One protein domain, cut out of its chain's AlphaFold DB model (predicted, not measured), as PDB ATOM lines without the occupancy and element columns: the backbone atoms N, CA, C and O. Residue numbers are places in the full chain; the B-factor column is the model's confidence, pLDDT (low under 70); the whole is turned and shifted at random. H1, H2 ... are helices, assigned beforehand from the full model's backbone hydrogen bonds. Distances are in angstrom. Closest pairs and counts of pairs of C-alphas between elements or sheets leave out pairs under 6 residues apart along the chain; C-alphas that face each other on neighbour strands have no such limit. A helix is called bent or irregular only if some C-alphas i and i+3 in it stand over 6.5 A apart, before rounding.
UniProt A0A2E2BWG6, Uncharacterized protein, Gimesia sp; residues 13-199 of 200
ATOM      1  N   TYR A  13     -77.536  21.456   0.628       88.31
ATOM      2  CA  TYR A  13     -78.422  21.617  -0.540       88.31
ATOM      3  C   TYR A  13     -79.037  20.292  -0.998       88.31
ATOM      4  O   TYR A  13     -80.255  20.123  -0.932       88.31
ATOM      5  N   ASN A  14     -78.187  19.328  -1.364       90.25
ATOM      6  CA  ASN A  14     -78.610  18.029  -1.885       90.25
ATOM      7  C   ASN A  14     -79.573  17.335  -0.915       90.25
ATOM      8  O   ASN A  14     -80.656  16.905  -1.303       90.25
ATOM      9  N   GLN A  15     -79.227  17.291   0.375       90.81
ATOM     10  CA  GLN A  15     -80.059  16.629   1.378       90.81
ATOM     11  C   GLN A  15     -81.388  17.360   1.607       90.81
ATOM     12  O   GLN A  15     -82.415  16.711   1.775       90.81
ATOM     13  N   ILE A  16     -81.393  18.697   1.605       90.69
ATOM     14  CA  ILE A  16     -82.623  19.494   1.743       90.69
ATOM     15  C   ILE A  16     -83.572  19.215   0.573       90.69
ATOM     16  O   ILE A  16     -84.775  19.040   0.789       90.69
ATOM     17  N   VAL A  17     -83.048  19.156  -0.655       91.38
ATOM     18  CA  VAL A  17     -83.860  18.891  -1.847       91.38
ATOM     19  C   VAL A  17     -84.372  17.449  -1.851       91.38
ATOM     20  O   VAL A  17     -85.568  17.247  -2.050       91.38
ATOM     21  N   ILE A  18     -83.532  16.457  -1.535       90.75
ATOM     22  CA  ILE A  18     -83.941  15.045  -1.419       90.75
ATOM     23  C   ILE A  18     -85.051  14.868  -0.374       90.75
ATOM     24  O   ILE A  18     -86.069  14.231  -0.654       90.75
ATOM     25  N   ASP A  19     -84.898  15.455   0.816       90.06
ATOM     26  CA  ASP A  19     -85.922  15.392   1.868       90.06
ATOM     27  C   ASP A  19     -87.236  16.037   1.389       90.06
ATOM     28  O   ASP A  19     -88.322  15.493   1.599       90.06
ATOM     29  N   SER A  20     -87.140  17.158   0.668       90.69
ATOM     30  CA  SER A  20     -88.300  17.862   0.108       90.69
ATOM     31  C   SER A  20     -89.021  17.051  -0.976       90.69
ATOM     32  O   SER A  20     -90.255  17.057  -1.011       90.69
ATOM     33  N   ILE A  21     -88.286  16.324  -1.827       90.56
ATOM     34  CA  ILE A  21     -88.860  15.418  -2.833       90.56
ATOM     35  C   ILE A  21     -89.623  14.285  -2.140       90.56
ATOM     36  O   ILE A  21     -90.788  14.044  -2.465       90.56
ATOM     37  N   ASN A  22     -89.005  13.627  -1.157       87.56
ATOM     38  CA  ASN A  22     -89.626  12.518  -0.430       87.56
ATOM     39  C   ASN A  22     -90.931  12.932   0.271       87.56
ATOM     40  O   ASN A  22     -91.909  12.182   0.256       87.56
ATOM     41  N   ASP A  23     -90.980  14.145   0.824       87.44
ATOM     42  CA  ASP A  23     -92.191  14.705   1.431       87.44
ATOM     43  C   ASP A  23     -93.281  15.050   0.400       87.44
ATOM     44  O   ASP A  23     -94.477  14.873   0.654       87.44
ATOM     45  N   SER A  24     -92.880  15.591  -0.754       88.19
ATOM     46  CA  SER A  24     -93.798  16.188  -1.738       88.19
ATOM     47  C   SER A  24     -94.366  15.171  -2.731       88.19
ATOM     48  O   SER A  24     -95.417  15.412  -3.335       88.19
ATOM     49  N   PHE A  25     -93.718  14.015  -2.885       83.00
ATOM     50  CA  PHE A  25     -94.122  12.946  -3.796       83.00
ATOM     51  C   PHE A  25     -94.440  11.630  -3.059       83.00
ATOM     52  O   PHE A  25     -93.724  10.640  -3.210       83.00
ATOM     53  N   PRO A  26     -95.541  11.559  -2.283       68.94
ATOM     54  CA  PRO A  26     -95.917  10.329  -1.596       68.94
ATOM     55  C   PRO A  26     -96.283   9.220  -2.610       68.94
ATOM     56  O   PRO A  26     -97.202   9.422  -3.414       68.94
ATOM     57  N   PRO A  27     -95.645   8.030  -2.550       59.03
ATOM     58  CA  PRO A  27     -95.815   6.949  -3.532       59.03
ATOM     59  C   PRO A  27     -97.257   6.450  -3.709       59.03
ATOM     60  O   PRO A  27     -97.619   5.926  -4.760       59.03
ATOM     61  N   GLU A  28     -98.086   6.598  -2.674       58.28
ATOM     62  CA  GLU A  28     -99.398   5.951  -2.567       58.28
ATOM     63  C   GLU A  28    -100.549   6.741  -3.209       58.28
ATOM     64  O   GLU A  28    -101.677   6.252  -3.276       58.28
ATOM     65  N   LYS A  29    -100.318   7.984  -3.643       57.50
ATOM     66  CA  LYS A  29    -101.431   8.929  -3.832       57.50
ATOM     67  C   LYS A  29    -101.978   9.023  -5.257       57.50
ATOM     68  O   LYS A  29    -103.016   9.655  -5.458       57.50
ATOM     69  N   TYR A  30    -101.349   8.379  -6.239       55.72
ATOM     70  CA  TYR A  30    -101.719   8.571  -7.637       55.72
ATOM     71  C   TYR A  30    -101.693   7.254  -8.435       55.72
ATOM     72  O   TYR A  30    -100.740   6.487  -8.355       55.72
ATOM     73  N   TYR A  31    -102.747   7.046  -9.237       60.84
ATOM     74  CA  TYR A  31    -102.841   6.078 -10.349       60.84
ATOM     75  C   TYR A  31    -103.236   4.616 -10.053       60.84
ATOM     76  O   TYR A  31    -102.614   3.672 -10.535       60.84
ATOM     77  N   ASN A  32    -104.380   4.409  -9.391       61.12
ATOM     78  CA  ASN A  32    -105.072   3.114  -9.454       61.12
ATOM     79  C   ASN A  32    -105.552   2.811 -10.889       61.12
ATOM     80  O   ASN A  32    -106.243   3.634 -11.494       61.12
ATOM     81  N   GLY A  33    -105.253   1.610 -11.399       64.69
ATOM     82  CA  GLY A  33    -105.810   1.090 -12.657       64.69
ATOM     83  C   GLY A  33    -104.995   1.352 -13.929       64.69
ATOM     84  O   GLY A  33    -105.559   1.250 -15.015       64.69
ATOM     85  N   ILE A  34    -103.705   1.687 -13.811       71.31
ATOM     86  CA  ILE A  34    -102.774   1.785 -14.946       71.31
ATOM     87  C   ILE A  34    -101.904   0.516 -15.012       71.31
ATOM     88  O   ILE A  34    -101.299   0.119 -14.015       71.31
ATOM     89  N   ASP A  35    -101.861  -0.126 -16.180       74.44
ATOM     90  CA  ASP A  35    -100.960  -1.241 -16.506       74.44
ATOM     91  C   ASP A  35     -99.560  -0.704 -16.853       74.44
ATOM     92  O   ASP A  35     -99.426   0.368 -17.447       74.44
ATOM     93  N   GLY A  36     -98.512  -1.449 -16.513       73.19
ATOM     94  CA  GLY A  36     -97.122  -1.133 -16.812       73.19
ATOM     95  C   GLY A  36     -96.874  -0.796 -18.280       73.19
ATOM     96  O   GLY A  36     -96.128   0.138 -18.563       73.19
ATOM     97  N   ILE A  37     -97.551  -1.449 -19.229       74.31
ATOM     98  CA  ILE A  37     -97.382  -1.109 -20.655       74.31
ATOM     99  C   ILE A  37     -97.885   0.302 -21.002       74.31
ATOM    100  O   ILE A  37     -97.409   0.920 -21.951       74.31
ATOM    101  N   GLN A  38     -98.820   0.847 -20.220       76.94
ATOM    102  CA  GLN A  38     -99.340   2.205 -20.396       76.94
ATOM    103  C   GLN A  38     -98.381   3.274 -19.846       76.94
ATOM    104  O   GLN A  38     -98.597   4.467 -20.076       76.94
ATOM    105  N   LEU A  39     -97.325   2.868 -19.134       78.12
ATOM    106  CA  LEU A  39     -96.276   3.754 -18.617       78.12
ATOM    107  C   LEU A  39     -95.209   4.082 -19.660       78.12
ATOM    108  O   LEU A  39     -94.417   4.997 -19.453       78.12
ATOM    109  N   VAL A  40     -95.211   3.385 -20.796       77.75
ATOM    110  CA  VAL A  40     -94.257   3.590 -21.888       77.75
ATOM    111  C   VAL A  40     -94.966   4.219 -23.086       77.75
ATOM    112  O   VAL A  40     -96.119   3.911 -23.395       77.75
ATOM    113  N   TRP A  41     -94.293   5.136 -23.771       72.88
ATOM    114  CA  TRP A  41     -94.818   5.817 -24.940       72.88
ATOM    115  C   TRP A  41     -94.639   4.977 -26.203       72.88
ATOM    116  O   TRP A  41     -93.561   4.900 -26.786       72.88
ATOM    117  N   THR A  42     -95.747   4.414 -26.682       61.09
ATOM    118  CA  THR A  42     -95.773   3.500 -27.834       61.09
ATOM    119  C   THR A  42     -95.277   4.085 -29.159       61.09
ATOM    120  O   THR A  42     -94.906   3.338 -30.059       61.09
ATOM    121  N   LYS A  43     -95.266   5.418 -29.308       60.22
ATOM    122  CA  LYS A  43     -94.882   6.095 -30.560       60.22
ATOM    123  C   LYS A  43     -93.377   6.327 -30.715       60.22
ATOM    124  O   LYS A  43     -92.949   6.556 -31.842       60.22
ATOM    125  N   ARG A  44     -92.590   6.289 -29.633       58.25
ATOM    126  CA  ARG A  44     -91.125   6.492 -29.669       58.25
ATOM    127  C   ARG A  44     -90.322   5.192 -29.792       58.25
ATOM    128  O   ARG A  44     -89.103   5.221 -29.732       58.25
ATOM    129  N   TRP A  45     -90.993   4.061 -29.998       59.41
ATOM    130  CA  TRP A  45     -90.393   2.727 -30.111       59.41
ATOM    131  C   TRP A  45     -89.714   2.457 -31.465       59.41
ATOM    132  O   TRP A  45     -90.031   1.469 -32.126       59.41
ATOM    133  N   SER A  46     -88.811   3.326 -31.918       51.62
ATOM    134  CA  SER A  46     -87.940   2.992 -33.050       51.62
ATOM    135  C   SER A  46     -86.688   2.269 -32.547       51.62
ATOM    136  O   SER A  46     -85.834   2.910 -31.954       51.62
ATOM    137  N   ASP A  47     -86.634   0.951 -32.766       51.16
ATOM    138  CA  ASP A  47     -85.475   0.048 -32.943       51.16
ATOM    139  C   ASP A  47     -84.165   0.230 -32.130       51.16
ATOM    140  O   ASP A  47     -83.137  -0.307 -32.542       51.16
ATOM    141  N   ASP A  48     -84.161   0.896 -30.973       57.06
ATOM    142  CA  ASP A  48     -82.996   0.906 -30.071       57.06
ATOM    143  C   ASP A  48     -83.045  -0.283 -29.090       57.06
ATOM    144  O   ASP A  48     -84.041  -0.471 -28.380       57.06
ATOM    145  N   ASP A  49     -81.961  -1.069 -29.027       56.16
ATOM    146  CA  ASP A  49     -81.831  -2.301 -28.221       56.16
ATOM    147  C   ASP A  49     -82.160  -2.091 -26.724       56.16
ATOM    148  O   ASP A  49     -82.783  -2.956 -26.099       56.16
ATOM    149  N   ASP A  50     -81.851  -0.912 -26.170       58.84
ATOM    150  CA  ASP A  50     -82.117  -0.545 -24.768       58.84
ATOM    151  C   ASP A  50     -83.624  -0.462 -24.448       58.84
ATOM    152  O   ASP A  50     -84.065  -0.724 -23.325       58.84
ATOM    153  N   THR A  51     -84.459  -0.183 -25.455       62.38
ATOM    154  CA  THR A  51     -85.923  -0.116 -25.307       62.38
ATOM    155  C   THR A  51     -86.506  -1.492 -24.969       62.38
ATOM    156  O   THR A  51     -87.492  -1.607 -24.235       62.38
ATOM    157  N   GLY A  52     -85.898  -2.558 -25.497       65.75
ATOM    158  CA  GLY A  52     -86.369  -3.929 -25.323       65.75
ATOM    159  C   GLY A  52     -86.135  -4.483 -23.918       65.75
ATOM    160  O   GLY A  52     -86.950  -5.277 -23.444       65.75
ATOM    161  N   GLU A  53     -85.051  -4.077 -23.253       68.38
ATOM    162  CA  GLU A  53     -84.773  -4.448 -21.862       68.38
ATOM    163  C   GLU A  53     -85.736  -3.735 -20.917       68.38
ATOM    164  O   GLU A  53     -86.447  -4.401 -20.163       68.38
ATOM    165  N   PHE A  54     -85.870  -2.414 -21.065       71.69
ATOM    166  CA  PHE A  54     -86.795  -1.630 -20.256       71.69
ATOM    167  C   PHE A  54     -88.229  -2.163 -20.348       71.69
ATOM    168  O   PHE A  54     -88.872  -2.393 -19.332       71.69
ATOM    169  N   LEU A  55     -88.743  -2.458 -21.547       71.75
ATOM    170  CA  LEU A  55     -90.114  -2.962 -21.728       71.75
ATOM    171  C   LEU A  55     -90.400  -4.285 -20.994       71.75
ATOM    172  O   LEU A  55     -91.542  -4.531 -20.581       71.75
ATOM    173  N   ARG A  56     -89.391  -5.146 -20.803       75.44
ATOM    174  CA  ARG A  56     -89.560  -6.406 -20.057       75.44
ATOM    175  C   ARG A  56     -89.871  -6.155 -18.591       75.44
ATOM    176  O   ARG A  56     -90.628  -6.926 -18.002       75.44
ATOM    177  N   ASP A  57     -89.373  -5.058 -18.033       77.88
ATOM    178  CA  ASP A  57     -89.628  -4.699 -16.643       77.88
ATOM    179  C   ASP A  57     -91.062  -4.207 -16.399       77.88
ATOM    180  O   ASP A  57     -91.506  -4.218 -15.250       77.88
ATOM    181  N   PHE A  58     -91.820  -3.882 -17.455       77.19
ATOM    182  CA  PHE A  58     -93.198  -3.369 -17.385       77.19
ATOM    183  C   PHE A  58     -94.258  -4.351 -17.880       77.19
ATOM    184  O   PHE A  58     -95.416  -4.271 -17.468       77.19
ATOM    185  N   THR A  59     -93.895  -5.266 -18.781       76.94
ATOM    186  CA  THR A  59     -94.862  -6.116 -19.485       76.94
ATOM    187  C   THR A  59     -95.667  -6.985 -18.514       76.94
ATOM    188  O   THR A  59     -95.117  -7.840 -17.823       76.94
ATOM    189  N   GLY A  60     -96.991  -6.789 -18.498       72.75
ATOM    190  CA  GLY A  60     -97.929  -7.587 -17.702       72.75
ATOM    191  C   GLY A  60     -97.917  -7.295 -16.200       72.75
ATOM    192  O   GLY A  60     -98.526  -8.057 -15.449       72.75
ATOM    193  N   LYS A  61     -97.232  -6.230 -15.757       77.56
ATOM    194  CA  LYS A  61     -97.234  -5.775 -14.362       77.56
ATOM    195  C   LYS A  61     -98.247  -4.656 -14.165       77.56
ATOM    196  O   LYS A  61     -98.377  -3.775 -15.007       77.56
ATOM    197  N   THR A  62     -98.934  -4.642 -13.032       74.62
ATOM    198  CA  THR A  62     -99.736  -3.486 -12.609       74.62
ATOM    199  C   THR A  62     -98.858  -2.434 -11.934       74.62
ATOM    200  O   THR A  62     -97.748  -2.722 -11.493       74.62
ATOM    201  N   TRP A  63     -99.350  -1.198 -11.847       74.31
ATOM    202  CA  TRP A  63     -98.641  -0.065 -11.240       74.31
ATOM    203  C   TRP A  63     -97.956  -0.361  -9.895       74.31
ATOM    204  O   TRP A  63     -96.846   0.109  -9.661       74.31
ATOM    205  N   ASP A  64     -98.614  -1.109  -9.009       74.25
ATOM    206  CA  ASP A  64     -98.144  -1.475  -7.666       74.25
ATOM    207  C   ASP A  64     -97.045  -2.552  -7.662       74.25
ATOM    208  O   ASP A  64     -96.364  -2.739  -6.659       74.25
ATOM    209  N   GLN A  65     -96.852  -3.246  -8.784       77.69
ATOM    210  CA  GLN A  65     -95.880  -4.332  -8.936       77.69
ATOM    211  C   GLN A  65     -94.550  -3.872  -9.542       77.69
ATOM    212  O   GLN A  65     -93.624  -4.673  -9.689       77.69
ATOM    213  N   ILE A  66     -94.459  -2.607  -9.953       77.31
ATOM    214  CA  ILE A  66     -93.281  -2.052 -10.615       77.31
ATOM    215  C   ILE A  66     -92.398  -1.391  -9.562       77.31
ATOM    216  O   ILE A  66     -92.874  -0.539  -8.815       77.31
ATOM    217  N   ASP A  67     -91.122  -1.776  -9.521       78.25
ATOM    218  CA  ASP A  67     -90.132  -1.182  -8.622       78.25
ATOM    219  C   ASP A  67     -89.991   0.317  -8.913       78.25
ATOM    220  O   ASP A  67     -89.728   0.710 -10.045       78.25
ATOM    221  N   HIS A  68     -90.173   1.159  -7.897       73.50
ATOM    222  CA  HIS A  68     -90.079   2.613  -8.027       73.50
ATOM    223  C   HIS A  68     -88.637   3.083  -8.274       73.50
ATOM    224  O   HIS A  68     -88.444   4.162  -8.826       73.50
ATOM    225  N   ASN A  69     -87.647   2.249  -7.947       73.25
ATOM    226  CA  ASN A  69     -86.226   2.514  -8.178       73.25
ATOM    227  C   ASN A  69     -85.745   2.004  -9.543       73.25
ATOM    228  O   ASN A  69     -84.553   2.028  -9.839       73.25
ATOM    229  N   LEU A  70     -86.655   1.526 -10.397       76.81
ATOM    230  CA  LEU A  70     -86.297   0.996 -11.712       76.81
ATOM    231  C   LEU A  70     -85.567   2.029 -12.590       76.81
ATOM    232  O   LEU A  70     -84.716   1.669 -13.399       76.81
ATOM    233  N   ILE A  71     -85.883   3.313 -12.406       74.38
ATOM    234  CA  ILE A  71     -85.279   4.426 -13.144       74.38
ATOM    235  C   ILE A  71     -83.777   4.573 -12.881       74.38
ATOM    236  O   ILE A  71     -83.038   4.916 -13.801       74.38
ATOM    237  N   SER A  72     -83.317   4.204 -11.684       72.81
ATOM    238  CA  SER A  72     -81.904   4.260 -11.302       72.81
ATOM    239  C   SER A  72     -81.047   3.301 -12.129       72.81
ATOM    240  O   SER A  72     -79.868   3.558 -12.365       72.81
ATOM    241  N   TYR A  73     -81.652   2.224 -12.642       74.19
ATOM    242  CA  TYR A  73     -81.006   1.278 -13.553       74.19
ATOM    243  C   TYR A  73     -81.128   1.689 -15.028       74.19
ATOM    244  O   TYR A  73     -80.313   1.271 -15.847       74.19
ATOM    245  N   HIS A  74     -82.109   2.532 -15.368       76.81
ATOM    246  CA  HIS A  74     -82.475   2.884 -16.743       76.81
ATOM    247  C   HIS A  74     -82.569   4.402 -16.934       76.81
ATOM    248  O   HIS A  74     -83.636   4.944 -17.211       76.81
ATOM    249  N   ARG A  75     -81.441   5.114 -16.825       73.25
ATOM    250  CA  ARG A  75     -81.400   6.594 -16.840       73.25
ATOM    251  C   ARG A  75     -81.995   7.248 -18.095       73.25
ATOM    252  O   ARG A  75     -82.507   8.360 -18.025       73.25
ATOM    253  N   ALA A  76     -81.983   6.558 -19.238       76.25
ATOM    254  CA  ALA A  76     -82.601   7.044 -20.476       76.25
ATOM    255  C   ALA A  76     -84.140   6.988 -20.455       76.25
ATOM    256  O   ALA A  76     -84.794   7.494 -21.370       76.25
ATOM    257  N   ALA A  77     -84.742   6.390 -19.427       76.81
ATOM    258  CA  ALA A  77     -86.147   6.044 -19.468       76.81
ATOM    259  C   ALA A  77     -87.179   7.164 -19.560       76.81
ATOM    260  O   ALA A  77     -88.212   6.932 -20.196       76.81
ATOM    261  N   PRO A  78     -86.923   8.397 -19.094       80.19
ATOM    262  CA  PRO A  78     -87.859   9.495 -19.323       80.19
ATOM    263  C   PRO A  78     -88.134   9.740 -20.818       80.19
ATOM    264  O   PRO A  78     -89.241  10.138 -21.185       80.19
ATOM    265  N   THR A  79     -87.172   9.427 -21.698       79.44
ATOM    266  CA  THR A  79     -87.281   9.648 -23.153       79.44
ATOM    267  C   THR A  79     -88.342   8.784 -23.832       79.44
ATOM    268  O   THR A  79     -88.897   9.196 -24.856       79.44
ATOM    269  N   PHE A  80     -88.663   7.626 -23.252       77.62
ATOM    270  CA  PHE A  80     -89.635   6.673 -23.780       77.62
ATOM    271  C   PHE A  80     -90.818   6.432 -22.841       77.62
ATOM    272  O   PHE A  80     -91.675   5.611 -23.150       77.62
ATOM    273  N   MET A  81     -90.921   7.134 -21.714       80.25
ATOM    274  CA  MET A  81     -92.087   7.057 -20.834       80.25
ATOM    275  C   MET A  81     -93.291   7.809 -21.411       80.25
ATOM    276  O   MET A  81     -93.151   8.819 -22.095       80.25
ATOM    277  N   SER A  82     -94.496   7.324 -21.110       80.75
ATOM    278  CA  SER A  82     -95.707   8.143 -21.206       80.75
ATOM    279  C   SER A  82     -95.727   9.159 -20.062       80.75
ATOM    280  O   SER A  82     -95.013   8.984 -19.077       80.75
ATOM    281  N   TYR A  83     -96.597  10.171 -20.123       80.06
ATOM    282  CA  TYR A  83     -96.761  11.116 -19.011       80.06
ATOM    283  C   TYR A  83     -97.004  10.411 -17.659       80.06
ATOM    284  O   TYR A  83     -96.434  10.781 -16.638       80.06
ATOM    285  N   TYR A  84     -97.800   9.337 -17.644       79.19
ATOM    286  CA  TYR A  84     -98.072   8.574 -16.421       79.19
ATOM    287  C   TYR A  84     -96.843   7.822 -15.908       79.19
ATOM    288  O   TYR A  84     -96.627   7.761 -14.700       79.19
ATOM    289  N   GLY A  85     -96.040   7.261 -16.817       80.62
ATOM    290  CA  GLY A  85     -94.756   6.658 -16.464       80.62
ATOM    291  C   GLY A  85     -93.803   7.700 -15.903       80.62
ATOM    292  O   GLY A  85     -93.295   7.527 -14.802       80.62
ATOM    293  N   PHE A  86     -93.659   8.825 -16.603       82.81
ATOM    294  CA  PHE A  86     -92.844   9.951 -16.172       82.81
ATOM    295  C   PHE A  86     -93.207  10.380 -14.748       82.81
ATOM    296  O   PHE A  86     -92.356  10.366 -13.868       82.81
ATOM    297  N   MET A  87     -94.489  10.629 -14.475       81.12
ATOM    298  CA  MET A  87     -94.956  11.017 -13.143       81.12
ATOM    299  C   MET A  87     -94.747   9.937 -12.073       81.12
ATOM    300  O   MET A  87     -94.598  10.283 -10.902       81.12
ATOM    301  N   LYS A  88     -94.722   8.643 -12.437       80.25
ATOM    302  CA  LYS A  88     -94.398   7.557 -11.493       80.25
ATOM    303  C   LYS A  88     -92.974   7.672 -10.977       80.25
ATOM    304  O   LYS A  88     -92.735   7.512  -9.784       80.25
ATOM    305  N   PHE A  89     -92.046   7.859 -11.909       82.12
ATOM    306  CA  PHE A  89     -90.617   7.735 -11.658       82.12
ATOM    307  C   PHE A  89     -89.938   9.070 -11.415       82.12
ATOM    308  O   PHE A  89     -88.802   9.071 -10.960       82.12
ATOM    309  N   LEU A  90     -90.631  10.185 -11.660       85.06
ATOM    310  CA  LEU A  90     -90.120  11.530 -11.445       85.06
ATOM    311  C   LEU A  90     -89.423  11.695 -10.083       85.06
ATOM    312  O   LEU A  90     -88.309  12.195 -10.083       85.06
ATOM    313  N   PRO A  91     -89.960  11.234  -8.936       86.75
ATOM    314  CA  PRO A  91     -89.283  11.432  -7.651       86.75
ATOM    315  C   PRO A  91     -87.927  10.724  -7.582       86.75
ATOM    316  O   PRO A  91     -86.944  11.326  -7.166       86.75
ATOM    317  N   ALA A  92     -87.869   9.464  -8.025       85.62
ATOM    318  CA  ALA A  92     -86.630   8.694  -8.059       85.62
ATOM    319  C   ALA A  92     -85.641   9.290  -9.074       85.62
ATOM    320  O   ALA A  92     -84.473   9.455  -8.752       85.62
ATOM    321  N   LEU A  93     -86.132   9.732 -10.238       85.75
ATOM    322  CA  LEU A  93     -85.329  10.434 -11.238       85.75
ATOM    323  C   LEU A  93     -84.686  11.702 -10.665       85.75
ATOM    324  O   LEU A  93     -83.500  11.908 -10.870       85.75
ATOM    325  N   LEU A  94     -85.454  12.543  -9.960       88.31
ATOM    326  CA  LEU A  94     -84.951  13.785  -9.364       88.31
ATOM    327  C   LEU A  94     -83.940  13.520  -8.240       88.31
ATOM    328  O   LEU A  94     -82.996  14.285  -8.089       88.31
ATOM    329  N   ILE A  95     -84.131  12.455  -7.452       88.50
ATOM    330  CA  ILE A  95     -83.187  12.059  -6.397       88.50
ATOM    331  C   ILE A  95     -81.879  11.544  -7.007       88.50
ATOM    332  O   ILE A  95     -80.809  11.919  -6.535       88.50
ATOM    333  N   ASP A  96     -81.953  10.746  -8.074       87.19
ATOM    334  CA  ASP A  96     -80.775  10.191  -8.747       87.19
ATOM    335  C   ASP A  96     -79.869  11.273  -9.356       87.19
ATOM    336  O   ASP A  96     -78.692  11.014  -9.581       87.19
ATOM    337  N   LEU A  97     -80.368  12.495  -9.596       86.94
ATOM    338  CA  LEU A  97     -79.541  13.628 -10.048       86.94
ATOM    339  C   LEU A  97     -78.488  14.060  -9.020       86.94
ATOM    340  O   LEU A  97     -77.530  14.736  -9.383       86.94
ATOM    341  N   PHE A  98     -78.656  13.679  -7.754       87.62
ATOM    342  CA  PHE A  98     -77.722  13.989  -6.674       87.62
ATOM    343  C   PHE A  98     -76.677  12.890  -6.429       87.62
ATOM    344  O   PHE A  98     -75.872  13.025  -5.507       87.62
ATOM    345  N   ASP A  99     -76.697  11.805  -7.206       85.19
ATOM    346  CA  ASP A  99     -75.638  10.796  -7.204       85.19
ATOM    347  C   ASP A  99     -74.427  11.319  -7.997       85.19
ATOM    348  O   ASP A  99     -74.575  11.761  -9.136       85.19
ATOM    349  N   ASP A 100     -73.226  11.254  -7.412       77.88
ATOM    350  CA  ASP A 100     -71.976  11.747  -8.013       77.88
ATOM    351  C   ASP A 100     -71.670  11.071  -9.366       77.88
ATOM    352  O   ASP A 100     -71.028  11.658 -10.240       77.88
ATOM    353  N   ASP A 101     -72.151   9.837  -9.555       78.50
ATOM    354  CA  ASP A 101     -71.998   9.076 -10.797       78.50
ATOM    355  C   ASP A 101     -73.102   9.390 -11.828       78.50
ATOM    356  O   ASP A 101     -73.143   8.791 -12.913       78.50
ATOM    357  N   CYS A 102     -74.041  10.286 -11.513       76.62
ATOM    358  CA  CYS A 102     -75.130  10.688 -12.392       76.62
ATOM    359  C   CYS A 102     -74.757  11.911 -13.232       76.62
ATOM    360  O   CYS A 102     -74.447  12.984 -12.727       76.62
ATOM    361  N   GLN A 103     -74.822  11.751 -14.554       71.69
ATOM    362  CA  GLN A 103     -74.782  12.867 -15.492       71.69
ATOM    363  C   GLN A 103     -76.141  12.960 -16.168       71.69
ATOM    364  O   GLN A 103     -76.585  12.003 -16.809       71.69
ATOM    365  N   LEU A 104     -76.799  14.108 -16.013       75.50
ATOM    366  CA  LEU A 104     -78.046  14.391 -16.705       75.50
ATOM    367  C   LEU A 104     -77.753  14.577 -18.199       75.50
ATOM    368  O   LEU A 104     -77.133  15.554 -18.604       75.50
ATOM    369  N   ASP A 105     -78.180  13.614 -19.014       77.62
ATOM    370  CA  ASP A 105     -78.122  13.707 -20.474       77.62
ATOM    371  C   ASP A 105     -79.119  14.770 -20.957       77.62
ATOM    372  O   ASP A 105     -80.283  14.758 -20.543       77.62
ATOM    373  N   ASP A 106     -78.696  15.649 -21.871       76.69
ATOM    374  CA  ASP A 106     -79.556  16.673 -22.473       76.69
ATOM    375  C   ASP A 106     -80.879  16.080 -22.975       76.69
ATOM    376  O   ASP A 106     -81.939  16.652 -22.751       76.69
ATOM    377  N   ARG A 107     -80.864  14.891 -23.595       74.50
ATOM    378  CA  ARG A 107     -82.068  14.187 -24.084       74.50
ATOM    379  C   ARG A 107     -83.049  13.869 -22.964       74.50
ATOM    380  O   ARG A 107     -84.260  13.913 -23.181       74.50
ATOM    381  N   VAL A 108     -82.538  13.533 -21.783       78.12
ATOM    382  CA  VAL A 108     -83.347  13.260 -20.594       78.12
ATOM    383  C   VAL A 108     -83.910  14.566 -20.046       78.12
ATOM    384  O   VAL A 108     -85.111  14.628 -19.793       78.12
ATOM    385  N   LEU A 109     -83.098  15.625 -19.962       80.88
ATOM    386  CA  LEU A 109     -83.566  16.965 -19.590       80.88
ATOM    387  C   LEU A 109     -84.671  17.462 -20.534       80.88
ATOM    388  O   LEU A 109     -85.729  17.889 -20.078       80.88
ATOM    389  N   TYR A 110     -84.488  17.329 -21.849       77.31
ATOM    390  CA  TYR A 110     -85.515  17.666 -22.831       77.31
ATOM    391  C   TYR A 110     -86.781  16.847 -22.646       77.31
ATOM    392  O   TYR A 110     -87.865  17.410 -22.713       77.31
ATOM    393  N   ALA A 111     -86.667  15.541 -22.402       77.38
ATOM    394  CA  ALA A 111     -87.835  14.709 -22.160       77.38
ATOM    395  C   ALA A 111     -88.587  15.155 -20.896       77.38
ATOM    396  O   ALA A 111     -89.812  15.219 -20.919       77.38
ATOM    397  N   ILE A 112     -87.877  15.512 -19.818       79.75
ATOM    398  CA  ILE A 112     -88.469  16.064 -18.589       79.75
ATOM    399  C   ILE A 112     -89.250  17.350 -18.906       79.75
ATOM    400  O   ILE A 112     -90.431  17.459 -18.564       79.75
ATOM    401  N   LEU A 113     -88.614  18.303 -19.592       79.19
ATOM    402  CA  LEU A 113     -89.221  19.590 -19.942       79.19
ATOM    403  C   LEU A 113     -90.383  19.436 -20.931       79.19
ATOM    404  O   LEU A 113     -91.414  20.087 -20.785       79.19
ATOM    405  N   GLU A 114     -90.253  18.548 -21.915       76.75
ATOM    406  CA  GLU A 114     -91.293  18.236 -22.894       76.75
ATOM    407  C   GLU A 114     -92.500  17.576 -22.231       76.75
ATOM    408  O   GLU A 114     -93.628  17.964 -22.532       76.75
ATOM    409  N   HIS A 115     -92.300  16.617 -21.321       75.50
ATOM    410  CA  HIS A 115     -93.401  16.007 -20.565       75.50
ATOM    411  C   HIS A 115     -94.131  17.040 -19.719       75.50
ATOM    412  O   HIS A 115     -95.358  16.995 -19.621       75.50
ATOM    413  N   TYR A 116     -93.394  17.993 -19.150       74.12
ATOM    414  CA  TYR A 116     -93.975  19.088 -18.392       74.12
ATOM    415  C   TYR A 116     -94.775  20.048 -19.291       74.12
ATOM    416  O   TYR A 116     -95.950  20.297 -19.032       74.12
ATOM    417  N   ALA A 117     -94.187  20.530 -20.388       70.94
ATOM    418  CA  ALA A 117     -94.808  21.509 -21.282       70.94
ATOM    419  C   ALA A 117     -95.965  20.935 -22.121       70.94
ATOM    420  O   ALA A 117     -97.005  21.574 -22.276       70.94
ATOM    421  N   SER A 118     -95.807  19.727 -22.667       64.31
ATOM    422  CA  SER A 118     -96.732  19.164 -23.665       64.31
ATOM    423  C   SER A 118     -98.063  18.716 -23.077       64.31
ATOM    424  O   SER A 118     -99.051  18.604 -23.799       64.31
ATOM    425  N   TYR A 119     -98.101  18.429 -21.779       62.28
ATOM    426  CA  TYR A 119     -99.263  17.809 -21.160       62.28
ATOM    427  C   TYR A 119    -100.020  18.738 -20.207       62.28
ATOM    428  O   TYR A 119    -101.157  18.424 -19.858       62.28
ATOM    429  N   GLN A 120     -99.483  19.922 -19.885       57.50
ATOM    430  CA  GLN A 120    -100.145  20.944 -19.057       57.50
ATOM    431  C   GLN A 120    -101.581  21.310 -19.491       57.50
ATOM    432  O   GLN A 120    -102.333  21.849 -18.682       57.50
ATOM    433  N   TYR A 121    -101.983  21.001 -20.728       55.66
ATOM    434  CA  TYR A 121    -103.307  21.326 -21.265       55.66
ATOM    435  C   TYR A 121    -104.314  20.158 -21.279       55.66
ATOM    436  O   TYR A 121    -105.513  20.419 -21.317       55.66
ATOM    437  N   ASP A 122    -103.864  18.897 -21.199       61.22
ATOM    438  CA  ASP A 122    -104.717  17.699 -21.383       61.22
ATOM    439  C   ASP A 122    -104.677  16.705 -20.199       61.22
ATOM    440  O   ASP A 122    -105.327  15.652 -20.230       61.22
ATOM    441  N   ILE A 123    -103.933  17.010 -19.131       64.19
ATOM    442  CA  ILE A 123    -103.872  16.169 -17.929       64.19
ATOM    443  C   ILE A 123    -105.034  16.503 -16.983       64.19
ATOM    444  O   ILE A 123    -105.210  17.661 -16.614       64.19
ATOM    445  N   PRO A 124    -105.784  15.503 -16.485       64.69
ATOM    446  CA  PRO A 124    -106.721  15.713 -15.384       64.69
ATOM    447  C   PRO A 124    -106.039  16.327 -14.151       64.69
ATOM    448  O   PRO A 124    -105.064  15.758 -13.671       64.69
ATOM    449  N   ASP A 125    -106.605  17.383 -13.555       66.88
ATOM    450  CA  ASP A 125    -106.046  18.117 -12.394       66.88
ATOM    451  C   ASP A 125    -105.484  17.234 -11.267       66.88
ATOM    452  O   ASP A 125    -104.500  17.579 -10.622       66.88
ATOM    453  N   LYS A 126    -106.079  16.055 -11.038       66.94
ATOM    454  CA  LYS A 126    -105.610  15.067 -10.048       66.94
ATOM    455  C   LYS A 126    -104.184  14.549 -10.282       66.94
ATOM    456  O   LYS A 126    -103.657  13.855  -9.418       66.94
ATOM    457  N   TYR A 127    -103.618  14.809 -11.450       68.56
ATOM    458  CA  TYR A 127    -102.327  14.318 -11.911       68.56
ATOM    459  C   TYR A 127    -101.334  15.452 -12.180       68.56
ATOM    460  O   TYR A 127    -100.154  15.175 -12.358       68.56
ATOM    461  N   ALA A 128    -101.793  16.708 -12.173       76.50
ATOM    462  CA  ALA A 128    -100.926  17.869 -12.288       76.50
ATOM    463  C   ALA A 128    -100.031  18.004 -11.044       76.50
ATOM    464  O   ALA A 128    -100.458  17.711  -9.922       76.50
ATOM    465  N   LEU A 129     -98.797  18.470 -11.249       83.00
ATOM    466  CA  LEU A 129     -97.887  18.768 -10.148       83.00
ATOM    467  C   LEU A 129     -98.430  19.941  -9.326       83.00
ATOM    468  O   LEU A 129     -98.894  20.943  -9.870       83.00
ATOM    469  N   ASN A 130     -98.367  19.815  -8.005       86.12
ATOM    470  CA  ASN A 130     -98.663  20.927  -7.107       86.12
ATOM    471  C   ASN A 130     -97.446  21.862  -6.956       86.12
ATOM    472  O   ASN A 130     -96.352  21.566  -7.431       86.12
ATOM    473  N   ILE A 131     -97.638  22.984  -6.262       89.50
ATOM    474  CA  ILE A 131     -96.604  24.009  -6.045       89.50
ATOM    475  C   ILE A 131     -95.316  23.422  -5.444       89.50
ATOM    476  O   ILE A 131     -94.237  23.674  -5.976       89.50
ATOM    477  N   ASP A 132     -95.420  22.620  -4.381       90.19
ATOM    478  CA  ASP A 132     -94.258  22.042  -3.690       90.19
ATOM    479  C   ASP A 132     -93.483  21.093  -4.617       90.19
ATOM    480  O   ASP A 132     -92.255  21.119  -4.673       90.19
ATOM    481  N   GLN A 133     -94.204  20.294  -5.404       89.00
ATOM    482  CA  GLN A 133     -93.615  19.379  -6.378       89.00
ATOM    483  C   GLN A 133     -92.897  20.122  -7.510       89.00
ATOM    484  O   GLN A 133     -91.804  19.721  -7.900       89.00
ATOM    485  N   ILE A 134     -93.471  21.222  -8.010       89.62
ATOM    486  CA  ILE A 134     -92.836  22.063  -9.037       89.62
ATOM    487  C   ILE A 134     -91.546  22.685  -8.495       89.62
ATOM    488  O   ILE A 134     -90.527  22.665  -9.181       89.62
ATOM    489  N   ILE A 135     -91.565  23.186  -7.257       91.56
ATOM    490  CA  ILE A 135     -90.370  23.725  -6.595       91.56
ATOM    491  C   ILE A 135     -89.295  22.642  -6.464       91.56
ATOM    492  O   ILE A 135     -88.145  22.893  -6.808       91.56
ATOM    493  N   CYS A 136     -89.660  21.427  -6.043       92.06
ATOM    494  CA  CYS A 136     -88.717  20.309  -5.965       92.06
ATOM    495  C   CYS A 136     -88.075  19.998  -7.323       92.06
ATOM    496  O   CYS A 136     -86.866  19.805  -7.381       92.06
ATOM    497  N   CYS A 137     -88.852  19.996  -8.413       89.81
ATOM    498  CA  CYS A 137     -88.311  19.814  -9.761       89.81
ATOM    499  C   CYS A 137     -87.324  20.928 -10.139       89.81
ATOM    500  O   CYS A 137     -86.242  20.633 -10.636       89.81
ATOM    501  N   ILE A 138     -87.679  22.196  -9.894       90.31
ATOM    502  CA  ILE A 138     -86.817  23.349 -10.205       90.31
ATOM    503  C   ILE A 138     -85.488  23.252  -9.454       90.31
ATOM    504  O   ILE A 138     -84.446  23.504 -10.052       90.31
ATOM    505  N   LEU A 139     -85.522  22.887  -8.170       91.19
ATOM    506  CA  LEU A 139     -84.324  22.764  -7.339       91.19
ATOM    507  C   LEU A 139     -83.485  21.543  -7.729       91.19
ATOM    508  O   LEU A 139     -82.280  21.653  -7.880       91.19
ATOM    509  N   ALA A 140     -84.095  20.379  -7.940       90.19
ATOM    510  CA  ALA A 140     -83.343  19.175  -8.295       90.19
ATOM    511  C   ALA A 140     -82.625  19.277  -9.647       90.19
ATOM    512  O   ALA A 140     -81.592  18.649  -9.842       90.19
ATOM    513  N   LEU A 141     -83.170  20.069 -10.572       87.56
ATOM    514  CA  LEU A 141     -82.582  20.281 -11.890       87.56
ATOM    515  C   LEU A 141     -81.592  21.462 -11.936       87.56
ATOM    516  O   LEU A 141     -80.921  21.600 -12.950       87.56
ATOM    517  N   HIS A 142     -81.487  22.285 -10.883       86.06
ATOM    518  CA  HIS A 142     -80.455  23.325 -10.751       86.06
ATOM    519  C   HIS A 142     -79.329  22.863  -9.823       86.06
ATOM    520  O   HIS A 142     -79.578  22.429  -8.693       86.06
ATOM    521  N   LEU A 143     -78.086  23.044 -10.260       76.31
ATOM    522  CA  LEU A 143     -76.916  22.824  -9.420       76.31
ATOM    523  C   LEU A 143     -76.726  23.987  -8.424       76.31
ATOM    524  O   LEU A 143     -77.072  25.133  -8.728       76.31
ATOM    525  N   PRO A 144     -76.139  23.740  -7.235       77.38
ATOM    526  CA  PRO A 144     -75.834  24.791  -6.260       77.38
ATOM    527  C   PRO A 144     -75.026  25.967  -6.833       77.38
ATOM    528  O   PRO A 144     -75.193  27.108  -6.404       77.38
ATOM    529  N   GLU A 145     -74.140  25.700  -7.791       79.75
ATOM    530  CA  GLU A 145     -73.263  26.683  -8.433       79.75
ATOM    531  C   GLU A 145     -74.000  27.628  -9.393       79.75
ATOM    532  O   GLU A 145     -73.439  28.638  -9.816       79.75
ATOM    533  N   GLU A 146     -75.246  27.309  -9.737       80.62
ATOM    534  CA  GLU A 146     -76.054  28.028 -10.727       80.62
ATOM    535  C   GLU A 146     -77.010  29.030 -10.080       80.62
ATOM    536  O   GLU A 146     -77.791  29.694 -10.760       80.62
ATOM    537  N   PHE A 147     -76.931  29.179  -8.755       84.19
ATOM    538  CA  PHE A 147     -77.645  30.223  -8.041       84.19
ATOM    539  C   PHE A 147     -77.027  31.612  -8.299       84.19
ATOM    540  O   PHE A 147     -75.803  31.755  -8.370       84.19
ATOM    541  N   PRO A 148     -77.849  32.678  -8.362       87.69
ATOM    542  CA  PRO A 148     -79.298  32.680  -8.154       87.69
ATOM    543  C   PRO A 148     -80.084  32.205  -9.385       87.69
ATOM    544  O   PRO A 148     -79.753  32.548 -10.518       87.69
ATOM    545  N   ILE A 149     -81.189  31.500  -9.140       87.75
ATOM    546  CA  ILE A 149     -82.156  31.140 -10.183       87.75
ATOM    547  C   ILE A 149     -82.865  32.421 -10.640       87.75
ATOM    548  O   ILE A 149     -83.508  33.091  -9.825       87.75
ATOM    549  N   ASP A 150     -82.783  32.763 -11.928       85.25
ATOM    550  CA  ASP A 150     -83.440  33.955 -12.477       85.25
ATOM    551  C   ASP A 150     -84.954  33.736 -12.634       85.25
ATOM    552  O   ASP A 150     -85.442  33.187 -13.623       85.25
ATOM    553  N   THR A 151     -85.725  34.210 -11.654       84.25
ATOM    554  CA  THR A 151     -87.192  34.129 -11.690       84.25
ATOM    555  C   THR A 151     -87.858  35.192 -12.571       84.25
ATOM    556  O   THR A 151     -89.072  35.147 -12.784       84.25
ATOM    557  N   ASN A 152     -87.088  36.157 -13.083       80.19
ATOM    558  CA  ASN A 152     -87.575  37.252 -13.923       80.19
ATOM    559  C   ASN A 152     -87.285  37.026 -15.410       80.19
ATOM    560  O   ASN A 152     -87.670  37.865 -16.232       80.19
ATOM    561  N   PHE A 153     -86.632  35.916 -15.762       68.31
ATOM    562  CA  PHE A 153     -86.274  35.623 -17.139       68.31
ATOM    563  C   PHE A 153     -87.532  35.546 -18.027       68.31
ATOM    564  O   PHE A 153     -88.427  34.725 -17.786       68.31
ATOM    565  N   PRO A 154     -87.662  36.408 -19.054       61.97
ATOM    566  CA  PRO A 154     -88.865  36.445 -19.868       61.97
ATOM    567  C   PRO A 154     -88.913  35.248 -20.826       61.97
ATOM    568  O   PRO A 154     -87.981  35.013 -21.596       61.97
ATOM    569  N   LEU A 155     -90.059  34.558 -20.867       60.50
ATOM    570  CA  LEU A 155     -90.423  33.653 -21.962       60.50
ATOM    571  C   LEU A 155     -90.559  34.476 -23.246       60.50
ATOM    572  O   LEU A 155     -91.617  35.028 -23.556       60.50
ATOM    573  N   SER A 156     -89.464  34.624 -23.980       48.66
ATOM    574  CA  SER A 156     -89.473  35.273 -25.285       48.66
ATOM    575  C   SER A 156     -90.071  34.297 -26.300       48.66
ATOM    576  O   SER A 156     -89.341  33.587 -26.955       48.66
ATOM    577  N   SER A 157     -91.404  34.278 -26.408       52.59
ATOM    578  CA  SER A 157     -92.217  33.422 -27.298       52.59
ATOM    579  C   SER A 157     -92.307  31.928 -26.929       52.59
ATOM    580  O   SER A 157     -91.429  31.352 -26.291       52.59
ATOM    581  N   GLU A 158     -93.415  31.296 -27.343       51.19
ATOM    582  CA  GLU A 158     -93.690  29.854 -27.184       51.19
ATOM    583  C   GLU A 158     -92.616  28.963 -27.841       51.19
ATOM    584  O   GLU A 158     -92.495  27.791 -27.500       51.19
ATOM    585  N   GLU A 159     -91.799  29.519 -28.744       48.38
ATOM    586  CA  GLU A 159     -90.719  28.805 -29.433       48.38
ATOM    587  C   GLU A 159     -89.446  28.667 -28.580       48.38
ATOM    588  O   GLU A 159     -88.625  27.796 -28.867       48.38
ATOM    589  N   ASN A 160     -89.282  29.463 -27.510       49.62
ATOM    590  CA  ASN A 160     -88.046  29.471 -26.719       49.62
ATOM    591  C   ASN A 160     -88.028  28.533 -25.504       49.62
ATOM    592  O   ASN A 160     -86.990  28.395 -24.863       49.62
ATOM    593  N   VAL A 161     -89.130  27.838 -25.208       51.53
ATOM    594  CA  VAL A 161     -89.209  26.884 -24.079       51.53
ATOM    595  C   VAL A 161     -88.292  25.667 -24.285       51.53
ATOM    596  O   VAL A 161     -87.980  24.956 -23.337       51.53
ATOM    597  N   PHE A 162     -87.836  25.441 -25.520       53.06
ATOM    598  CA  PHE A 162     -87.027  24.286 -25.907       53.06
ATOM    599  C   PHE A 162     -85.552  24.619 -26.188       53.06
ATOM    600  O   PHE A 162     -84.845  23.774 -26.734       53.06
ATOM    601  N   TYR A 163     -85.068  25.823 -25.847       54.28
ATOM    602  CA  TYR A 163     -83.630  26.111 -25.906       54.28
ATOM    603  C   TYR A 163     -82.922  25.639 -24.632       54.28
ATOM    604  O   TYR A 163     -83.403  25.827 -23.518       54.28
ATOM    605  N   VAL A 164     -81.779  24.984 -24.839       53.44
ATOM    606  CA  VAL A 164     -80.978  24.281 -23.826       53.44
ATOM    607  C   VAL A 164     -80.258  25.301 -22.979       53.44
ATOM    608  O   VAL A 164     -79.255  25.879 -23.396       53.44
ATOM    609  N   GLY A 165     -80.802  25.528 -21.802       62.03
ATOM    610  CA  GLY A 165     -80.190  26.373 -20.808       62.03
ATOM    611  C   GLY A 165     -80.972  26.252 -19.521       62.03
ATOM    612  O   GLY A 165     -82.204  26.288 -19.524       62.03
ATOM    613  N   LEU A 166     -80.262  26.080 -18.416       67.44
ATOM    614  CA  LEU A 166     -80.864  26.027 -17.087       67.44
ATOM    615  C   LEU A 166     -81.526  27.362 -16.731       67.44
ATOM    616  O   LEU A 166     -82.524  27.389 -16.017       67.44
ATOM    617  N   GLU A 167     -81.101  28.452 -17.372       70.12
ATOM    618  CA  GLU A 167     -81.775  29.748 -17.340       70.12
ATOM    619  C   GLU A 167     -83.240  29.699 -17.823       70.12
ATOM    620  O   GLU A 167     -84.048  30.547 -17.441       70.12
ATOM    621  N   PHE A 168     -83.626  28.691 -18.616       75.06
ATOM    622  CA  PHE A 168     -85.004  28.498 -19.074       75.06
ATOM    623  C   PHE A 168     -85.829  27.581 -18.164       75.06
ATOM    624  O   PHE A 168     -87.039  27.457 -18.355       75.06
ATOM    625  N   LEU A 169     -85.222  26.951 -17.158       80.88
ATOM    626  CA  LEU A 169     -85.878  25.931 -16.347       80.88
ATOM    627  C   LEU A 169     -87.017  26.503 -15.496       80.88
ATOM    628  O   LEU A 169     -88.130  25.987 -15.541       80.88
ATOM    629  N   TYR A 170     -86.785  27.600 -14.768       85.56
ATOM    630  CA  TYR A 170     -87.853  28.280 -14.028       85.56
ATOM    631  C   TYR A 170     -89.012  28.733 -14.942       85.56
ATOM    632  O   TYR A 170     -90.164  28.382 -14.657       85.56
ATOM    633  N   PRO A 171     -88.773  29.474 -16.046       81.19
ATOM    634  CA  PRO A 171     -89.862  29.879 -16.927       81.19
ATOM    635  C   PRO A 171     -90.568  28.689 -17.591       81.19
ATOM    636  O   PRO A 171     -91.794  28.704 -17.682       81.19
ATOM    637  N   ALA A 172     -89.851  27.637 -18.000       79.56
ATOM    638  CA  ALA A 172     -90.457  26.426 -18.559       79.56
ATOM    639  C   ALA A 172     -91.352  25.717 -17.532       79.56
ATOM    640  O   ALA A 172     -92.504  25.392 -17.826       79.56
ATOM    641  N   MET A 173     -90.860  25.561 -16.300       82.88
ATOM    642  CA  MET A 173     -91.573  24.901 -15.206       82.88
ATOM    643  C   MET A 173     -92.722  25.741 -14.638       82.88
ATOM    644  O   MET A 173     -93.606  25.223 -13.962       82.88
ATOM    645  N   THR A 174     -92.765  27.041 -14.904       83.56
ATOM    646  CA  THR A 174     -93.869  27.904 -14.462       83.56
ATOM    647  C   THR A 174     -94.793  28.319 -15.595       83.56
ATOM    648  O   THR A 174     -95.835  28.924 -15.334       83.56
ATOM    649  N   ASN A 175     -94.472  27.981 -16.848       80.81
ATOM    650  CA  ASN A 175     -95.321  28.286 -17.990       80.81
ATOM    651  C   ASN A 175     -96.736  27.711 -17.793       80.81
ATOM    652  O   ASN A 175     -96.919  26.733 -17.076       80.81
ATOM    653  N   GLY A 176     -97.755  28.373 -18.347       76.44
ATOM    654  CA  GLY A 176     -99.154  27.929 -18.238       76.44
ATOM    655  C   GLY A 176     -99.816  28.061 -16.854       76.44
ATOM    656  O   GLY A 176    -101.042  28.113 -16.783       76.44
ATOM    657  N   LEU A 177     -99.053  28.197 -15.762       82.12
ATOM    658  CA  LEU A 177     -99.619  28.297 -14.412       82.12
ATOM    659  C   LEU A 177    -100.389  29.617 -14.185       82.12
ATOM    660  O   LEU A 177     -99.980  30.671 -14.700       82.12
ATOM    661  N   PRO A 178    -101.455  29.602 -13.356       86.06
ATOM    662  CA  PRO A 178    -102.123  30.815 -12.891       86.06
ATOM    663  C   PRO A 178    -101.154  31.774 -12.192       86.06
ATOM    664  O   PRO A 178    -100.266  31.344 -11.456       86.06
ATOM    665  N   SER A 179    -101.365  33.084 -12.357       86.12
ATOM    666  CA  SER A 179    -100.476  34.115 -11.796       86.12
ATOM    667  C   SER A 179    -100.267  33.989 -10.286       86.12
ATOM    668  O   SER A 179     -99.160  34.204  -9.808       86.12
ATOM    669  N   GLU A 180    -101.301  33.603  -9.536       88.88
ATOM    670  CA  GLU A 180    -101.201  33.389  -8.086       88.88
ATOM    671  C   GLU A 180    -100.215  32.263  -7.740       88.88
ATOM    672  O   GLU A 180     -99.354  32.438  -6.881       88.88
ATOM    673  N   GLN A 181    -100.278  31.135  -8.454       88.88
ATOM    674  CA  GLN A 181     -99.358  30.015  -8.239       88.88
ATOM    675  C   GLN A 181     -97.928  30.392  -8.630       88.88
ATOM    676  O   GLN A 181     -96.997  30.100  -7.881       88.88
ATOM    677  N   LYS A 182     -97.760  31.105  -9.752       88.69
ATOM    678  CA  LYS A 182     -96.458  31.643 -10.176       88.69
ATOM    679  C   LYS A 182     -95.837  32.523  -9.100       88.69
ATOM    680  O   LYS A 182     -94.672  32.342  -8.786       88.69
ATOM    681  N   MET A 183     -96.613  33.428  -8.502       90.06
ATOM    682  CA  MET A 183     -96.124  34.307  -7.436       90.06
ATOM    683  C   MET A 183     -95.692  33.535  -6.185       90.06
ATOM    684  O   MET A 183     -94.697  33.902  -5.567       90.06
ATOM    685  N   ILE A 184     -96.407  32.468  -5.813       91.88
ATOM    686  CA  ILE A 184     -96.028  31.625  -4.666       91.88
ATOM    687  C   ILE A 184     -94.703  30.906  -4.946       91.88
ATOM    688  O   ILE A 184     -93.802  30.946  -4.109       91.88
ATOM    689  N   ILE A 185     -94.569  30.289  -6.127       91.62
ATOM    690  CA  ILE A 185     -93.329  29.616  -6.544       91.62
ATOM    691  C   ILE A 185     -92.182  30.629  -6.587       91.62
ATOM    692  O   ILE A 185     -91.145  30.392  -5.973       91.62
ATOM    693  N   GLN A 186     -92.392  31.780  -7.233       91.94
ATOM    694  CA  GLN A 186     -91.414  32.863  -7.325       91.94
ATOM    695  C   GLN A 186     -90.919  33.290  -5.946       91.94
ATOM    696  O   GLN A 186     -89.721  33.281  -5.691       91.94
ATOM    697  N   SER A 187     -91.844  33.622  -5.040       91.75
ATOM    698  CA  SER A 187     -91.510  34.048  -3.679       91.75
ATOM    699  C   SER A 187     -90.658  33.005  -2.963       91.75
ATOM    700  O   SER A 187     -89.718  33.364  -2.260       91.75
ATOM    701  N   LYS A 188     -90.958  31.713  -3.152       90.94
ATOM    702  CA  LYS A 188     -90.201  30.640  -2.508       90.94
ATOM    703  C   LYS A 188     -88.798  30.481  -3.085       90.94
ATOM    704  O   LYS A 188     -87.859  30.290  -2.319       90.94
ATOM    705  N   ILE A 189     -88.649  30.571  -4.403       91.25
ATOM    706  CA  ILE A 189     -87.334  30.519  -5.048       91.25
ATOM    707  C   ILE A 189     -86.490  31.733  -4.647       91.25
ATOM    708  O   ILE A 189     -85.320  31.566  -4.327       91.25
ATOM    709  N   GLU A 190     -87.077  32.929  -4.551       90.62
ATOM    710  CA  GLU A 190     -86.353  34.125  -4.100       90.62
ATOM    711  C   GLU A 190     -85.911  34.044  -2.629       90.62
ATOM    712  O   GLU A 190     -84.800  34.455  -2.291       90.62
ATOM    713  N   GLU A 191     -86.726  33.452  -1.749       89.06
ATOM    714  CA  GLU A 191     -86.307  33.136  -0.375       89.06
ATOM    715  C   GLU A 191     -85.084  32.207  -0.344       89.06
ATOM    716  O   GLU A 191     -84.224  32.357   0.524       89.06
ATOM    717  N   ILE A 192     -84.996  31.248  -1.271       88.69
ATOM    718  CA  ILE A 192     -83.852  30.335  -1.381       88.69
ATOM    719  C   ILE A 192     -82.647  31.070  -1.980       88.69
ATOM    720  O   ILE A 192     -81.568  31.002  -1.397       88.69
ATOM    721  N   ASN A 193     -82.824  31.834  -3.065       89.94
ATOM    722  CA  ASN A 193     -81.778  32.663  -3.679       89.94
ATOM    723  C   ASN A 193     -81.072  33.551  -2.642       89.94
ATOM    724  O   ASN A 193     -79.846  33.672  -2.664       89.94
ATOM    725  N   ALA A 194     -81.821  34.132  -1.697       87.75
ATOM    726  CA  ALA A 194     -81.263  34.965  -0.631       87.75
ATOM    727  C   ALA A 194     -80.174  34.246   0.192       87.75
ATOM    728  O   ALA A 194     -79.161  34.859   0.527       87.75
ATOM    729  N   TRP A 195     -80.302  32.936   0.442       85.31
ATOM    730  CA  TRP A 195     -79.284  32.157   1.166       85.31
ATOM    731  C   TRP A 195     -77.937  32.069   0.438       85.31
ATOM    732  O   TRP A 195     -76.900  31.941   1.095       85.31
ATOM    733  N   PHE A 196     -77.950  32.143  -0.893       84.44
ATOM    734  CA  PHE A 196     -76.756  32.079  -1.739       84.44
ATOM    735  C   PHE A 196     -76.173  33.474  -2.020       84.44
ATOM    736  O   PHE A 196     -74.961  33.620  -2.173       84.44
ATOM    737  N   LEU A 197     -77.013  34.515  -2.012       80.62
ATOM    738  CA  LEU A 197     -76.599  35.905  -2.232       80.62
ATOM    739  C   LEU A 197     -76.035  36.582  -0.973       80.62
ATOM    740  O   LEU A 197     -75.098  37.366  -1.074       80.62
ATOM    741  N   GLU A 198     -76.568  36.291   0.217       65.31
ATOM    742  CA  GLU A 198     -76.175  36.963   1.471       65.31
ATOM    743  C   GLU A 198     -74.792  36.546   2.016       65.31
ATOM    744  O   GLU A 198     -74.339  37.076   3.035       65.31
ATOM    745  N   ARG A 199     -74.111  35.587   1.375       56.12
ATOM    746  CA  ARG A 199     -72.827  35.024   1.839       56.12
ATOM    747  C   ARG A 199     -71.710  34.992   0.783       56.12
ATOM    748  O   ARG A 199     -70.660  34.414   1.071       56.12
TER     749      ARG A 199
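AT A GLANCE: This is residues 13 to 199 of the 200 residues of an uncharacterized protein of Gimesia sp (UniProt A0A2E2BWG6). An elongated pile of helices, most of them lying crosswise to its length: from H6 through H7, H8, H9 and H10 the backbone runs back and forth, stepping from the middle to one end, where H10 lies. H1 packs on H6 and H8, while H2 and H3 make the other end, and the short H4 and H5 pack on H6 and H7 respectively. The printed part has 187 residues with ten named helices, H1 to H10 in order, and no named strand; its class is all helix. It is compact, with a radius of gyration of the C-alphas of 16.6 A, and spans 52 by 34 by 31 A, only just elongated.

HOW THE PARTS SIT: H1, residues 13 to 24, touches H8, residues 131 to 140, at a shallow tilt of 31 degrees, opposite ways, closest at C-alphas Ser 24 and Gln 133, 5.6 A. Residues 18 to 22 of H1 touch the hub H6, residues 83 to 96, closest at C-alphas Ile 18 and Ile 95, 5.9 A. H2, residues 36 to 39, touches H3, residues 49 to 58, closest at C-alphas Gly 36 and Phe 58, 4.6 A, and H6, closest at C-alphas Leu 39 and Gly 85, 3.9 A. H4, residues 70 to 73, touches H6, closest at C-alphas Ile 71 and Leu 93, 6.3 A. H5, residues 77 to 80, touches H7, residues 106 to 119, closest at C-alphas Thr 79 and Ala 111, 5.2 A. H6 and H7 form a hairpin at a steep tilt of 42 degrees, closest at C-alphas Tyr 83 and His 115, 6.1 A. H8 and H9, residues 166 to 174, form another at 12 degrees, closest at C-alphas Ile 138 and Tyr 170, 6.3 A. Residues 181 to 189 of H10, residues 179 to 197, touch H8, closest at C-alphas Ile 131 and Ile 185, 6.5 A. Of six touching pairs with a tilt, four are shallow: the packing is only just mostly aligned. Each O i to N i+4 pair is within hydrogen-bond range in H1 and H8; the counts are 2 of 6 in H3, beside 5 of 7 O i to N i+3 pairs, 8 of 10 in H6, 9 of 10 in H7, 3 of 5 in H9 and 13 of 15 in H10, while H2, H4 and H5 are too short for such a pair.

IN THESE COORDINATES: H1 begins at C-alpha 13 (-78.422, 21.617, -0.540) and is 16.4 A long. H6 measures 19.0 A, H7 19.8 A and H10 25.8 A, ending at C-alpha 197 (-76.599, 35.905, -2.232). H6 and H9 are irregular: C-alphas 88 and 91 are 7.5 A apart, C-alphas 167 and 170 7.1 A.

THE WHOLE: The C-alphas of Gly 60 and Arg 199 are farthest apart, 53.2 A. The printed part has no cut. The links H1 to H2, H3 to H4, H7 to H8 and H8 to H9 are long, the last with 25 residues. The pLDDT is under 70 in residues 26 to 33, 42 to 53, 118 to 127, 153 to 166 and 198 to 199.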